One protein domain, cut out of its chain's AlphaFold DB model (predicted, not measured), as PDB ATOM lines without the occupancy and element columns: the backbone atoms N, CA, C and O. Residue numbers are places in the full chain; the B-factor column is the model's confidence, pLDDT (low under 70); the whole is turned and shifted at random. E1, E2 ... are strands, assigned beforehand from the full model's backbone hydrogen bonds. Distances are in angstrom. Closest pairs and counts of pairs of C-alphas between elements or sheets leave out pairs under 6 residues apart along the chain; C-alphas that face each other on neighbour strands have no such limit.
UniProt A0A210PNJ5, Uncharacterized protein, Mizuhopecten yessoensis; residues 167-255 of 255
ATOM      1  N   ILE A 167      42.701 -17.906  86.593       90.25
ATOM      2  CA  ILE A 167      43.875 -17.376  85.893       90.25
ATOM      3  C   ILE A 167      45.010 -17.012  86.855       90.25
ATOM      4  O   ILE A 167      46.172 -17.067  86.465       90.25
ATOM      5  N   LEU A 168      44.718 -16.681  88.112       92.12
ATOM      6  CA  LEU A 168      45.717 -16.331  89.111       92.12
ATOM      7  C   LEU A 168      46.132 -17.487  90.022       92.12
ATOM      8  O   LEU A 168      47.142 -17.324  90.695       92.12
ATOM      9  N   LEU A 169      45.434 -18.633  90.029       93.81
ATOM     10  CA  LEU A 169      45.645 -19.759  90.965       93.81
ATOM     11  C   LEU A 169      46.944 -20.552  90.713       93.81
ATOM     12  O   LEU A 169      46.949 -21.770  90.519       93.81
ATOM     13  N   ARG A 170      48.072 -19.845  90.652       93.69
ATOM     14  CA  ARG A 170      49.424 -20.322  90.360       93.69
ATOM     15  C   ARG A 170      50.441 -19.402  91.036       93.69
ATOM     16  O   ARG A 170      50.103 -18.372  91.613       93.69
ATOM     17  N   ARG A 171      51.715 -19.783  90.932       94.12
ATOM     18  CA  ARG A 171      52.835 -18.876  91.183       94.12
ATOM     19  C   ARG A 171      53.353 -18.339  89.863       94.12
ATOM     20  O   ARG A 171      53.716 -19.121  88.984       94.12
ATOM     21  N   TYR A 172      53.412 -17.022  89.756       92.44
ATOM     22  CA  TYR A 172      54.021 -16.322  88.641       92.44
ATOM     23  C   TYR A 172      55.349 -15.718  89.074       92.44
ATOM     24  O   TYR A 172      55.503 -15.235  90.194       92.44
ATOM     25  N   GLN A 173      56.314 -15.778  88.169       91.56
ATOM     26  CA  GLN A 173      57.652 -15.226  88.329       91.56
ATOM     27  C   GLN A 173      57.885 -14.254  87.175       91.56
ATOM     28  O   GLN A 173      57.360 -14.481  86.082       91.56
ATOM     29  N   ASN A 174      58.682 -13.213  87.409       88.81
ATOM     30  CA  ASN A 174      59.036 -12.201  86.410       88.81
ATOM     31  C   ASN A 174      57.807 -11.508  85.791       88.81
ATOM     32  O   ASN A 174      57.721 -11.318  84.577       88.81
ATOM     33  N   VAL A 175      56.823 -11.185  86.630       90.50
ATOM     34  CA  VAL A 175      55.632 -10.428  86.242       90.50
ATOM     35  C   VAL A 175      55.967  -8.947  86.191       90.50
ATOM     36  O   VAL A 175      56.789  -8.452  86.961       90.50
ATOM     37  N   SER A 176      55.280  -8.238  85.302       90.00
ATOM     38  CA  SER A 176      55.316  -6.786  85.253       90.00
ATOM     39  C   SER A 176      53.980  -6.216  85.697       90.00
ATOM     40  O   SER A 176      52.946  -6.550  85.118       90.00
ATOM     41  N   ILE A 177      54.010  -5.336  86.692       88.69
ATOM     42  CA  ILE A 177      52.870  -4.498  87.067       88.69
ATOM     43  C   ILE A 177      53.043  -3.163  86.352       88.69
ATOM     44  O   ILE A 177      54.117  -2.564  86.391       88.69
ATOM     45  N   VAL A 178      51.994  -2.716  85.672       89.25
ATOM     46  CA  VAL A 178      51.992  -1.477  84.893       89.25
ATOM     47  C   VAL A 178      50.817  -0.629  85.364       89.25
ATOM     48  O   VAL A 178      49.733  -1.168  85.598       89.25
ATOM     49  N   SER A 179      51.025   0.677  85.524       86.31
ATOM     50  CA  SER A 179      49.941   1.608  85.837       86.31
ATOM     51  C   SER A 179      48.885   1.623  84.729       86.31
ATOM     52  O   SER A 179      49.145   1.283  83.575       86.31
ATOM     53  N   SER A 180      47.669   2.056  85.071       82.88
ATOM     54  CA  SER A 180      46.549   2.099  84.117       82.88
ATOM     55  C   SER A 180      46.801   2.973  82.876       82.88
ATOM     56  O   SER A 180      46.228   2.710  81.821       82.88
ATOM     57  N   ASP A 181      47.672   3.978  82.982       84.62
ATOM     58  CA  ASP A 181      48.082   4.879  81.899       84.62
ATOM     59  C   ASP A 181      49.372   4.428  81.181       84.62
ATOM     60  O   ASP A 181      49.791   5.056  80.209       84.62
ATOM     61  N   GLY A 182      50.002   3.341  81.637       85.00
ATOM     62  CA  GLY A 182      51.211   2.780  81.039       85.00
ATOM     63  C   GLY A 182      52.507   3.536  81.339       85.00
ATOM     64  O   GLY A 182      53.540   3.183  80.770       85.00
ATOM     65  N   THR A 183      52.470   4.577  82.175       85.62
ATOM     66  CA  THR A 183      53.630   5.446  82.429       85.62
ATOM     67  C   THR A 183      54.595   4.855  83.450       85.62
ATOM     68  O   THR A 183      55.811   4.950  83.270       85.62
ATOM     69  N   ASP A 184      54.059   4.183  84.466       86.50
ATOM     70  CA  ASP A 184      54.816   3.559  85.536       86.50
ATOM     71  C   ASP A 184      54.826   2.041  85.372       86.50
ATOM     72  O   ASP A 184      53.834   1.398  85.010       86.50
ATOM     73  N   ARG A 185      55.980   1.444  85.664       88.50
ATOM     74  CA  ARG A 185      56.201   0.012  85.509       88.50
ATOM     75  C   ARG A 185      57.070  -0.520  86.628       88.50
ATOM     76  O   ARG A 185      58.086   0.078  86.974       88.50
ATOM     77  N   CYS A 186      56.697  -1.687  87.132       87.69
ATOM     78  CA  CYS A 186      57.578  -2.508  87.931       87.69
ATOM     79  C   CYS A 186      57.727  -3.896  87.327       87.69
ATOM     80  O   CYS A 186      56.734  -4.576  87.082       87.69
ATOM     81  N   ASP A 187      58.974  -4.297  87.119       89.44
ATOM     82  CA  ASP A 187      59.367  -5.596  86.593       89.44
ATOM     83  C   ASP A 187      59.874  -6.527  87.702       89.44
ATOM     84  O   ASP A 187      60.099  -6.110  88.840       89.44
ATOM     85  N   ASP A 188      60.054  -7.801  87.350       87.69
ATOM     86  CA  ASP A 188      60.567  -8.855  88.232       87.69
ATOM     87  C   ASP A 188      59.718  -9.101  89.493       87.69
ATOM     88  O   ASP A 188      60.203  -9.570  90.526       87.69
ATOM     89  N   VAL A 189      58.412  -8.841  89.390       90.12
ATOM     90  CA  VAL A 189      57.431  -9.107  90.444       90.12
ATOM     91  C   VAL A 189      57.092 -10.597  90.482       90.12
ATOM     92  O   VAL A 189      56.946 -11.252  89.445       90.12
ATOM     93  N   GLN A 190      56.916 -11.146  91.681       91.75
ATOM     94  CA  GLN A 190      56.341 -12.477  91.866       91.75
ATOM     95  C   GLN A 190      54.918 -12.337  92.387       91.75
ATOM     96  O   GLN A 190      54.657 -11.516  93.265       91.75
ATOM     97  N   LEU A 191      54.021 -13.158  91.845       92.56
ATOM     98  CA  LEU A 191      52.648 -13.283  92.322       92.56
ATOM     99  C   LEU A 191      52.441 -14.703  92.845       92.56
ATOM    100  O   LEU A 191      52.773 -15.666  92.148       92.56
ATOM    101  N   ASP A 192      51.880 -14.851  94.040       94.31
ATOM    102  CA  ASP A 192      51.532 -16.150  94.616       94.31
ATOM    103  C   ASP A 192      50.097 -16.154  95.139       94.31
ATOM    104  O   ASP A 192      49.781 -15.498  96.129       94.31
ATOM    105  N   VAL A 193      49.260 -16.951  94.475       94.19
ATOM    106  CA  VAL A 193      47.896 -17.302  94.905       94.19
ATOM    107  C   VAL A 193      47.753 -18.822  95.072       94.19
ATOM    108  O   VAL A 193      46.682 -19.357  95.329       94.19
ATOM    109  N   CYS A 194      48.843 -19.570  94.896       92.75
ATOM    110  CA  CYS A 194      48.847 -21.024  95.027       92.75
ATOM    111  C   CYS A 194      48.927 -21.441  96.500       92.75
ATOM    112  O   CYS A 194      48.325 -22.434  96.902       92.75
ATOM    113  N   THR A 195      49.665 -20.677  97.312       92.94
ATOM    114  CA  THR A 195      49.812 -20.947  98.753       92.94
ATOM    115  C   THR A 195      48.496 -20.762  99.509       92.94
ATOM    116  O   THR A 195      48.168 -21.565 100.380       92.94
ATOM    117  N   ASN A 196      47.735 -19.724  99.162       94.44
ATOM    118  CA  ASN A 196      46.390 -19.486  99.662       94.44
ATOM    119  C   ASN A 196      45.539 -18.968  98.501       94.44
ATOM    120  O   ASN A 196      45.769 -17.873  98.000       94.44
ATOM    121  N   THR A 197      44.549 -19.758  98.087       95.81
ATOM    122  CA  THR A 197      43.751 -19.492  96.882       95.81
ATOM    123  C   THR A 197      42.880 -18.245  96.971       95.81
ATOM    124  O   THR A 197      42.305 -17.850  95.964       95.81
ATOM    125  N   SER A 198      42.751 -17.647  98.153       95.81
ATOM    126  CA  SER A 198      41.957 -16.438  98.373       95.81
ATOM    127  C   SER A 198      42.805 -15.193  98.653       95.81
ATOM    128  O   SER A 198      42.259 -14.111  98.886       95.81
ATOM    129  N   VAL A 199      44.134 -15.342  98.645       95.19
ATOM    130  CA  VAL A 199      45.088 -14.275  98.948       95.19
ATOM    131  C   VAL A 199      46.103 -14.154  97.820       95.19
ATOM    132  O   VAL A 199      46.851 -15.089  97.535       95.19
ATOM    133  N   LEU A 200      46.157 -12.977  97.207       94.00
ATOM    134  CA  LEU A 200      47.201 -12.588  96.278       94.00
ATOM    135  C   LEU A 200      48.371 -11.978  97.046       94.00
ATOM    136  O   LEU A 200      48.273 -10.874  97.574       94.00
ATOM    137  N   ASN A 201      49.493 -12.692  97.055       93.56
ATOM    138  CA  ASN A 201      50.763 -12.169  97.539       93.56
ATOM    139  C   ASN A 201      51.583 -11.621  96.376       93.56
ATOM    140  O   ASN A 201      51.750 -12.295  95.358       93.56
ATOM    141  N   ILE A 202      52.125 -10.422  96.550       90.56
ATOM    142  CA  ILE A 202      52.935  -9.707  95.570       90.56
ATOM    143  C   ILE A 202      54.296  -9.419  96.197       90.56
ATOM    144  O   ILE A 202      54.376  -8.835  97.276       90.56
ATOM    145  N   THR A 203      55.387  -9.780  95.520       87.94
ATOM    146  CA  THR A 203      56.740  -9.361  95.922       87.94
ATOM    147  C   THR A 203      57.202  -8.200  95.052       87.94
ATOM    148  O   THR A 203      57.396  -8.362  93.850       87.94
ATOM    149  N   TYR A 204      57.410  -7.036  95.657       76.19
ATOM    150  CA  TYR A 204      57.599  -5.777  94.927       76.19
ATOM    151  C   TYR A 204      58.673  -4.889  95.567       76.19
ATOM    152  O   TYR A 204      58.663  -3.673  95.415       76.19
ATOM    153  N   GLN A 205      59.625  -5.490  96.288       69.38
ATOM    154  CA  GLN A 205      60.676  -4.769  97.020       69.38
ATOM    155  C   GLN A 205      61.594  -3.920  96.116       69.38
ATOM    156  O   GLN A 205      62.267  -3.018  96.606       69.38
ATOM    157  N   SER A 206      61.621  -4.194  94.808       67.19
ATOM    158  CA  SER A 206      62.315  -3.409  93.777       67.19
ATOM    159  C   SER A 206      61.444  -2.319  93.134       67.19
ATOM    160  O   SER A 206      61.971  -1.471  92.415       67.19
ATOM    161  N   CYS A 207      60.132  -2.330  93.370       73.31
ATOM    162  CA  CYS A 207      59.189  -1.390  92.782       73.31
ATOM    163  C   CYS A 207      59.165  -0.070  93.550       73.31
ATOM    164  O   CYS A 207      59.298  -0.036  94.775       73.31
ATOM    165  N   ALA A 208      58.850   1.020  92.850       67.50
ATOM    166  CA  ALA A 208      58.280   2.171  93.530       67.50
ATOM    167  C   ALA A 208      56.948   1.727  94.174       67.50
ATOM    168  O   ALA A 208      56.024   1.307  93.476       67.50
ATOM    169  N   ALA A 209      56.860   1.833  95.504       65.81
ATOM    170  CA  ALA A 209      55.683   1.496  96.309       65.81
ATOM    171  C   ALA A 209      54.311   1.975  95.766       65.81
ATOM    172  O   ALA A 209      53.345   1.233  95.963       65.81
ATOM    173  N   PRO A 210      54.167   3.118  95.051       67.69
ATOM    174  CA  PRO A 210      52.858   3.531  94.551       67.69
ATOM    175  C   PRO A 210      52.199   2.560  93.569       67.69
ATOM    176  O   PRO A 210      50.994   2.616  93.451       67.69
ATOM    177  N   LEU A 211      52.900   1.661  92.869       76.06
ATOM    178  CA  LEU A 211      52.218   0.801  91.881       76.06
ATOM    179  C   LEU A 211      51.432  -0.358  92.498       76.06
ATOM    180  O   LEU A 211      50.470  -0.838  91.905       76.06
ATOM    181  N   VAL A 212      51.870  -0.830  93.665       75.81
ATOM    182  CA  VAL A 212      51.243  -1.974  94.335       75.81
ATOM    183  C   VAL A 212      50.176  -1.514  95.315       75.81
ATOM    184  O   VAL A 212      49.213  -2.241  95.523       75.81
ATOM    185  N   PHE A 213      50.301  -0.298  95.858       80.12
ATOM    186  CA  PHE A 213      49.353   0.298  96.802       80.12
ATOM    187  C   PHE A 213      49.151  -0.504  98.100       80.12
ATOM    188  O   PHE A 213      48.106  -0.402  98.753       80.12
ATOM    189  N   SER A 214      50.177  -1.264  98.496       84.50
ATOM    190  CA  SER A 214      50.280  -1.971  99.773       84.50
ATOM    191  C   SER A 214      51.702  -1.866 100.335       84.50
ATOM    192  O   SER A 214      52.658  -1.644  99.588       84.50
ATOM    193  N   ALA A 215      51.849  -1.993 101.652       83.25
ATOM    194  CA  ALA A 215      53.102  -2.068 102.395       83.25
ATOM    195  C   ALA A 215      53.539  -3.521 102.669       83.25
ATOM    196  O   ALA A 215      54.742  -3.778 102.751       83.25
ATOM    197  N   GLY A 216      52.591  -4.455 102.793       84.38
ATOM    198  CA  GLY A 216      52.847  -5.889 102.945       84.38
ATOM    199  C   GLY A 216      52.818  -6.693 101.640       84.38
ATOM    200  O   GLY A 216      53.409  -7.769 101.585       84.38
ATOM    201  N   GLY A 217      52.161  -6.188 100.590       87.81
ATOM    202  CA  GLY A 217      51.959  -6.908  99.326       87.81
ATOM    203  C   GLY A 217      50.933  -8.022  99.399       87.81
ATOM    204  O   GLY A 217      50.913  -8.875  98.517       87.81
ATOM    205  N   GLU A 218      50.122  -8.044 100.448       91.75
ATOM    206  CA  GLU A 218      49.117  -9.069 100.666       91.75
ATOM    207  C   GLU A 218      47.730  -8.487 100.403       91.75
ATOM    208  O   GLU A 218      47.333  -7.461 100.959       91.75
ATOM    209  N   PHE A 219      46.989  -9.162  99.529       93.69
ATOM    210  CA  PHE A 219      45.651  -8.762  99.145       93.69
ATOM    211  C   PHE A 219      44.683  -9.928  99.227       93.69
ATOM    212  O   PHE A 219      44.961 -11.014  98.730       93.69
ATOM    213  N   VAL A 220      43.496  -9.683  99.762       95.31
ATOM    214  CA  VAL A 220      42.398 -10.651  99.742       95.31
ATOM    215  C   VAL A 220      41.543 -10.430  98.502       95.31
ATOM    216  O   VAL A 220      41.142  -9.304  98.209       95.31
ATOM    217  N   CYS A 221      41.235 -11.501  97.776       95.88
ATOM    218  CA  CYS A 221      40.325 -11.437  96.637       95.88
ATOM    219  C   CYS A 221      38.879 -11.283  97.120       95.88
ATOM    220  O   CYS A 221      38.396 -12.082  97.922       95.88
ATOM    221  N   LEU A 222      38.191 -10.248  96.631       95.88
ATOM    222  CA  LEU A 222      36.794  -9.967  96.979       95.88
ATOM    223  C   LEU A 222      35.828 -10.382  95.870       95.88
ATOM    224  O   LEU A 222      34.756 -10.924  96.137       95.88
ATOM    225  N   PHE A 223      36.187 -10.065  94.629       95.38
ATOM    226  CA  PHE A 223      35.336 -10.232  93.459       95.38
ATOM    227  C   PHE A 223      36.185 -10.198  92.187       95.38
ATOM    228  O   PHE A 223      37.209  -9.512  92.145       95.38
ATOM    229  N   ASP A 224      35.740 -10.888  91.146       94.94
ATOM    230  CA  ASP A 224      36.304 -10.796  89.807       94.94
ATOM    231  C   ASP A 224      35.203 -10.735  88.742       94.94
ATOM    232  O   ASP A 224      34.091 -11.233  88.925       94.94
ATOM    233  N   LEU A 225      35.523 -10.090  87.624       94.38
ATOM    234  CA  LEU A 225      34.661  -9.970  86.457       94.38
ATOM    235  C   LEU A 225      35.498 -10.192  85.202       94.38
ATOM    236  O   LEU A 225      36.511  -9.527  85.007       94.38
ATOM    237  N   THR A 226      35.061 -11.096  84.326       93.81
ATOM    238  CA  THR A 226      35.717 -11.324  83.032       93.81
ATOM    239  C   THR A 226      34.821 -10.855  81.893       93.81
ATOM    240  O   THR A 226      33.715 -11.362  81.721       93.81
ATOM    241  N   GLU A 227      35.319  -9.919  81.088       93.00
ATOM    242  CA  GLU A 227      34.631  -9.384  79.913       93.00
ATOM    243  C   GLU A 227      35.597  -9.351  78.723       93.00
ATOM    244  O   GLU A 227      36.736  -8.909  78.843       93.00
ATOM    245  N   ASN A 228      35.165  -9.859  77.564       91.00
ATOM    246  CA  ASN A 228      35.971  -9.902  76.334       91.00
ATOM    247  C   ASN A 228      37.374 -10.531  76.500       91.00
ATOM    248  O   ASN A 228      38.314 -10.170  75.797       91.00
ATOM    249  N   GLY A 229      37.510 -11.497  77.417       89.44
ATOM    250  CA  GLY A 229      38.772 -12.190  77.693       89.44
ATOM    251  C   GLY A 229      39.742 -11.429  78.600       89.44
ATOM    252  O   GLY A 229      40.858 -11.903  78.787       89.44
ATOM    253  N   VAL A 230      39.321 -10.291  79.157       92.81
ATOM    254  CA  VAL A 230      40.057  -9.517  80.161       92.81
ATOM    255  C   VAL A 230      39.419  -9.747  81.525       92.81
ATOM    256  O   VAL A 230      38.199  -9.631  81.658       92.81
ATOM    257  N   THR A 231      40.228 -10.066  82.536       94.62
ATOM    258  CA  THR A 231      39.759 -10.299  83.908       94.62
ATOM    259  C   THR A 231      40.118  -9.113  84.801       94.62
ATOM    260  O   THR A 231      41.289  -8.773  84.962       94.62
ATOM    261  N   TYR A 232      39.097  -8.511  85.406       94.38
ATOM    262  CA  TYR A 232      39.185  -7.445  86.400       94.38
ATOM    263  C   TYR A 232      39.022  -8.045  87.787       94.38
ATOM    264  O   TYR A 232      38.104  -8.829  88.018       94.38
ATOM    265  N   ILE A 233      39.918  -7.694  88.702       94.25
ATOM    266  CA  ILE A 233      40.021  -8.345  90.006       94.25
ATOM    267  C   ILE A 233      39.998  -7.278  91.077       94.25
ATOM    268  O   ILE A 233      40.868  -6.410  91.121       94.25
ATOM    269  N   ALA A 234      39.001  -7.359  91.948       94.94
ATOM    270  CA  ALA A 234      38.860  -6.491  93.095       94.94
ATOM    271  C   ALA A 234      39.539  -7.107  94.318       94.94
ATOM    272  O   ALA A 234      39.196  -8.206  94.767       94.94
ATOM    273  N   LEU A 235      40.494  -6.366  94.861       94.19
ATOM    274  CA  LEU A 235      41.364  -6.788  95.940       94.19
ATOM    275  C   LEU A 235      41.167  -5.899  97.165       94.19
ATOM    276  O   LEU A 235      41.012  -4.684  97.036       94.19
ATOM    277  N   TRP A 236      41.219  -6.501  98.348       94.12
ATOM    278  CA  TRP A 236      41.259  -5.813  99.632       94.12
ATOM    279  C   TRP A 236      42.671  -5.831 100.193       94.12
ATOM    280  O   TRP A 236      43.267  -6.898 100.314       94.12
ATOM    281  N   ASN A 237      43.191  -4.667 100.562       91.44
ATOM    282  CA  ASN A 237      44.504  -4.559 101.184       91.44
ATOM    283  C   ASN A 237      44.418  -4.900 102.682       91.44
ATOM    284  O   ASN A 237      43.598  -4.323 103.402       91.44
ATOM    285  N   THR A 238      45.262  -5.823 103.148       88.19
ATOM    286  CA  THR A 238      45.303  -6.276 104.548       88.19
ATOM    287  C   THR A 238      46.262  -5.473 105.434       88.19
ATOM    288  O   THR A 238      46.387  -5.764 106.625       88.19
ATOM    289  N   ASP A 239      46.906  -4.430 104.900       86.69
ATOM    290  CA  ASP A 239      47.781  -3.548 105.669       86.69
ATOM    291  C   ASP A 239      47.068  -2.918 106.874       86.69
ATOM    292  O   ASP A 239      45.948  -2.409 106.788       86.69
ATOM    293  N   ALA A 240      47.783  -2.838 107.998       79.88
ATOM    294  CA  ALA A 240      47.278  -2.203 109.213       79.88
ATOM    295  C   ALA A 240      47.042  -0.686 109.064       79.88
ATOM    296  O   ALA A 240      46.290  -0.100 109.845       79.88
ATOM    297  N   SER A 241      47.690  -0.031 108.094       78.81
ATOM    298  CA  SER A 241      47.563   1.406 107.856       78.81
ATOM    299  C   SER A 241      47.317   1.733 106.383       78.81
ATOM    300  O   SER A 241      48.040   1.315 105.480       78.81
ATOM    301  N   ILE A 242      46.297   2.562 106.156       82.25
ATOM    302  CA  ILE A 242      45.951   3.110 104.843       82.25
ATOM    303  C   ILE A 242      46.420   4.564 104.797       82.25
ATOM    304  O   ILE A 242      45.986   5.379 105.610       82.25
ATOM    305  N   THR A 243      47.317   4.887 103.869       76.88
ATOM    306  CA  THR A 243      47.898   6.223 103.699       76.88
ATOM    307  C   THR A 243      47.613   6.714 102.290       76.88
ATOM    308  O   THR A 243      48.060   6.104 101.321       76.88
ATOM    309  N   ALA A 244      46.903   7.837 102.167       70.00
ATOM    310  CA  ALA A 244      46.531   8.397 100.870       70.00
ATOM    311  C   ALA A 244      47.755   8.564  99.950       70.00
ATOM    312  O   ALA A 244      48.790   9.088 100.366       70.00
ATOM    313  N   GLY A 245      47.636   8.099  98.704       66.50
ATOM    314  CA  GLY A 245      48.721   8.140  97.720       66.50
ATOM    315  C   GLY A 245      49.808   7.074  97.887       66.50
ATOM    316  O   GLY A 245      50.707   7.028  97.054       66.50
ATOM    317  N   GLN A 246      49.747   6.227  98.921       70.06
ATOM    318  CA  GLN A 246      50.752   5.188  99.186       70.06
ATOM    319  C   GLN A 246      50.122   3.807  99.346       70.06
ATOM    320  O   GLN A 246      50.542   2.861  98.690       70.06
ATOM    321  N   THR A 247      49.094   3.690 100.185       75.62
ATOM    322  CA  THR A 247      48.329   2.457 100.368       75.62
ATOM    323  C   THR A 247      46.845   2.752 100.247       75.62
ATOM    324  O   THR A 247      46.350   3.754 100.767       75.62
ATOM    325  N   TYR A 248      46.123   1.885  99.542       82.12
ATOM    326  CA  TYR A 248      44.677   2.000  99.377       82.12
ATOM    327  C   TYR A 248      44.001   0.759  99.928       82.12
ATOM    328  O   TYR A 248      44.535  -0.342  99.860       82.12
ATOM    329  N   ARG A 249      42.808   0.954 100.494       85.88
ATOM    330  CA  ARG A 249      42.038  -0.122 101.127       85.88
ATOM    331  C   ARG A 249      41.529  -1.147 100.114       85.88
ATOM    332  O   ARG A 249      41.380  -2.319 100.435       85.88
ATOM    333  N   THR A 250      41.285  -0.696  98.889       87.88
ATOM    334  CA  THR A 250      40.909  -1.546  97.761       87.88
ATOM    335  C   THR A 250      41.821  -1.261  96.577       87.88
ATOM    336  O   THR A 250      42.364  -0.163  96.448       87.88
ATOM    337  N   SER A 251      42.026  -2.255  95.722       87.75
ATOM    338  CA  SER A 251      42.789  -2.116  94.481       87.75
ATOM    339  C   SER A 251      42.155  -2.961  93.382       87.75
ATOM    340  O   SER A 251      41.581  -4.013  93.658       87.75
ATOM    341  N   CYS A 252      42.243  -2.492  92.138       89.31
ATOM    342  CA  CYS A 252      41.758  -3.217  90.968       89.31
ATOM    343  C   CYS A 252      42.941  -3.600  90.080       89.31
ATOM    344  O   CYS A 252      43.707  -2.729  89.669       89.31
ATOM    345  N   TYR A 253      43.087  -4.892  89.801       88.75
ATOM    346  CA  TYR A 253      44.107  -5.421  88.896       88.75
ATOM    347  C   TYR A 253      43.433  -5.984  87.649       88.75
ATOM    348  O   TYR A 253      42.340  -6.548  87.723       88.75
ATOM    349  N   VAL A 254      44.093  -5.825  86.503       89.38
ATOM    350  CA  VAL A 254      43.581  -6.249  85.195       89.38
ATOM    351  C   VAL A 254      44.549  -7.248  84.581       89.38
ATOM    352  O   VAL A 254      45.762  -7.025  84.612       89.38
ATOM    353  N   ARG A 255      44.022  -8.339  84.021       82.94
ATOM    354  CA  ARG A 255      44.815  -9.364  83.340       82.94
ATOM    355  C   ARG A 255      44.252  -9.757  81.985       82.94
ATOM    356  O   ARG A 255      43.016  -9.864  81.862       82.94
TER     357      ARG A 255
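What this domain is: This is residues 167 to 255 of the 255 residues of an uncharacterized protein of Mizuhopecten yessoensis (UniProt A0A210PNJ5). Picture one antiparallel sheet curled into an open, incomplete barrel: the hairpin E1 and E2 makes one wall, E4, E5 and E6 make the other, and E3 joins them along one side. The edge strands E1 and E6 stay apart, and the barrel is not closed; the long link of residues 204 to 217 runs between the two walls. The printed part has 89 residues, with no named helix and six named strands, E1 to E6, which lie in the sheet in the same order as along the chain. The class is all strand, though under half of the residues, 44 of 89, are in named elements. The whole is compact, with a radius of gyration of the C-alphas of 12.3 A and spans of 31 by 28 by 23 A.

Where its parts are: Find C-alpha 171 at (52.835, -18.876, 91.183); from there E1 runs over residues 171 to 178, 18.5 A long, and bends by 77 degrees at residue 174. E2, residues 185 to 192, is 19.1 A long and bends by 73 degrees at residue 188. E3 follows as residues 199 to 203, 13.0 A. At C-alpha 218, (49.117, -9.069, 100.666), begins E4, residues 218 to 227, 25.3 A long, with a bend of 67 degrees at residue 222. E5, residues 230 to 237, measures 22.1 A, and E6, residues 250 to 254, measures 13.7 A and ends at C-alpha 254, (43.581, -6.249, 85.195).

How they stand to each other: The six strands form a meander, each strand the antiparallel neighbour of the one before, in a strongly twisted sheet. In the hairpin E1 and E2, look at N 172 and O 191, 2.8 A apart. Between E2 and E3, N 203 and O 190 are 2.9 A apart. The pairing of E3 is staggered: residues 201 to 203 pair with E2, and residues 199 to 201 with E4, where N 200 and O 219 are 2.8 A apart. In the hairpin E4 and E5, N 225 and O 232 are 2.9 A apart; between E5 and E6, N 235 and O 251 are 2.9 A apart. Those five pairs are within hydrogen-bond range.

The domain as a whole: The two C-alphas farthest apart, those of Asn 228 and Ala 240, are 35.6 A apart. The printed part has no cut and ends at residue 255, the chain's last. The links E3 to E4 and E5 to E6 are long, with 14 and 12 residues. The mean pLDDT of the printed part is 87.2; look for values under 70 at residues 205 to 206, 208 to 210 and 245.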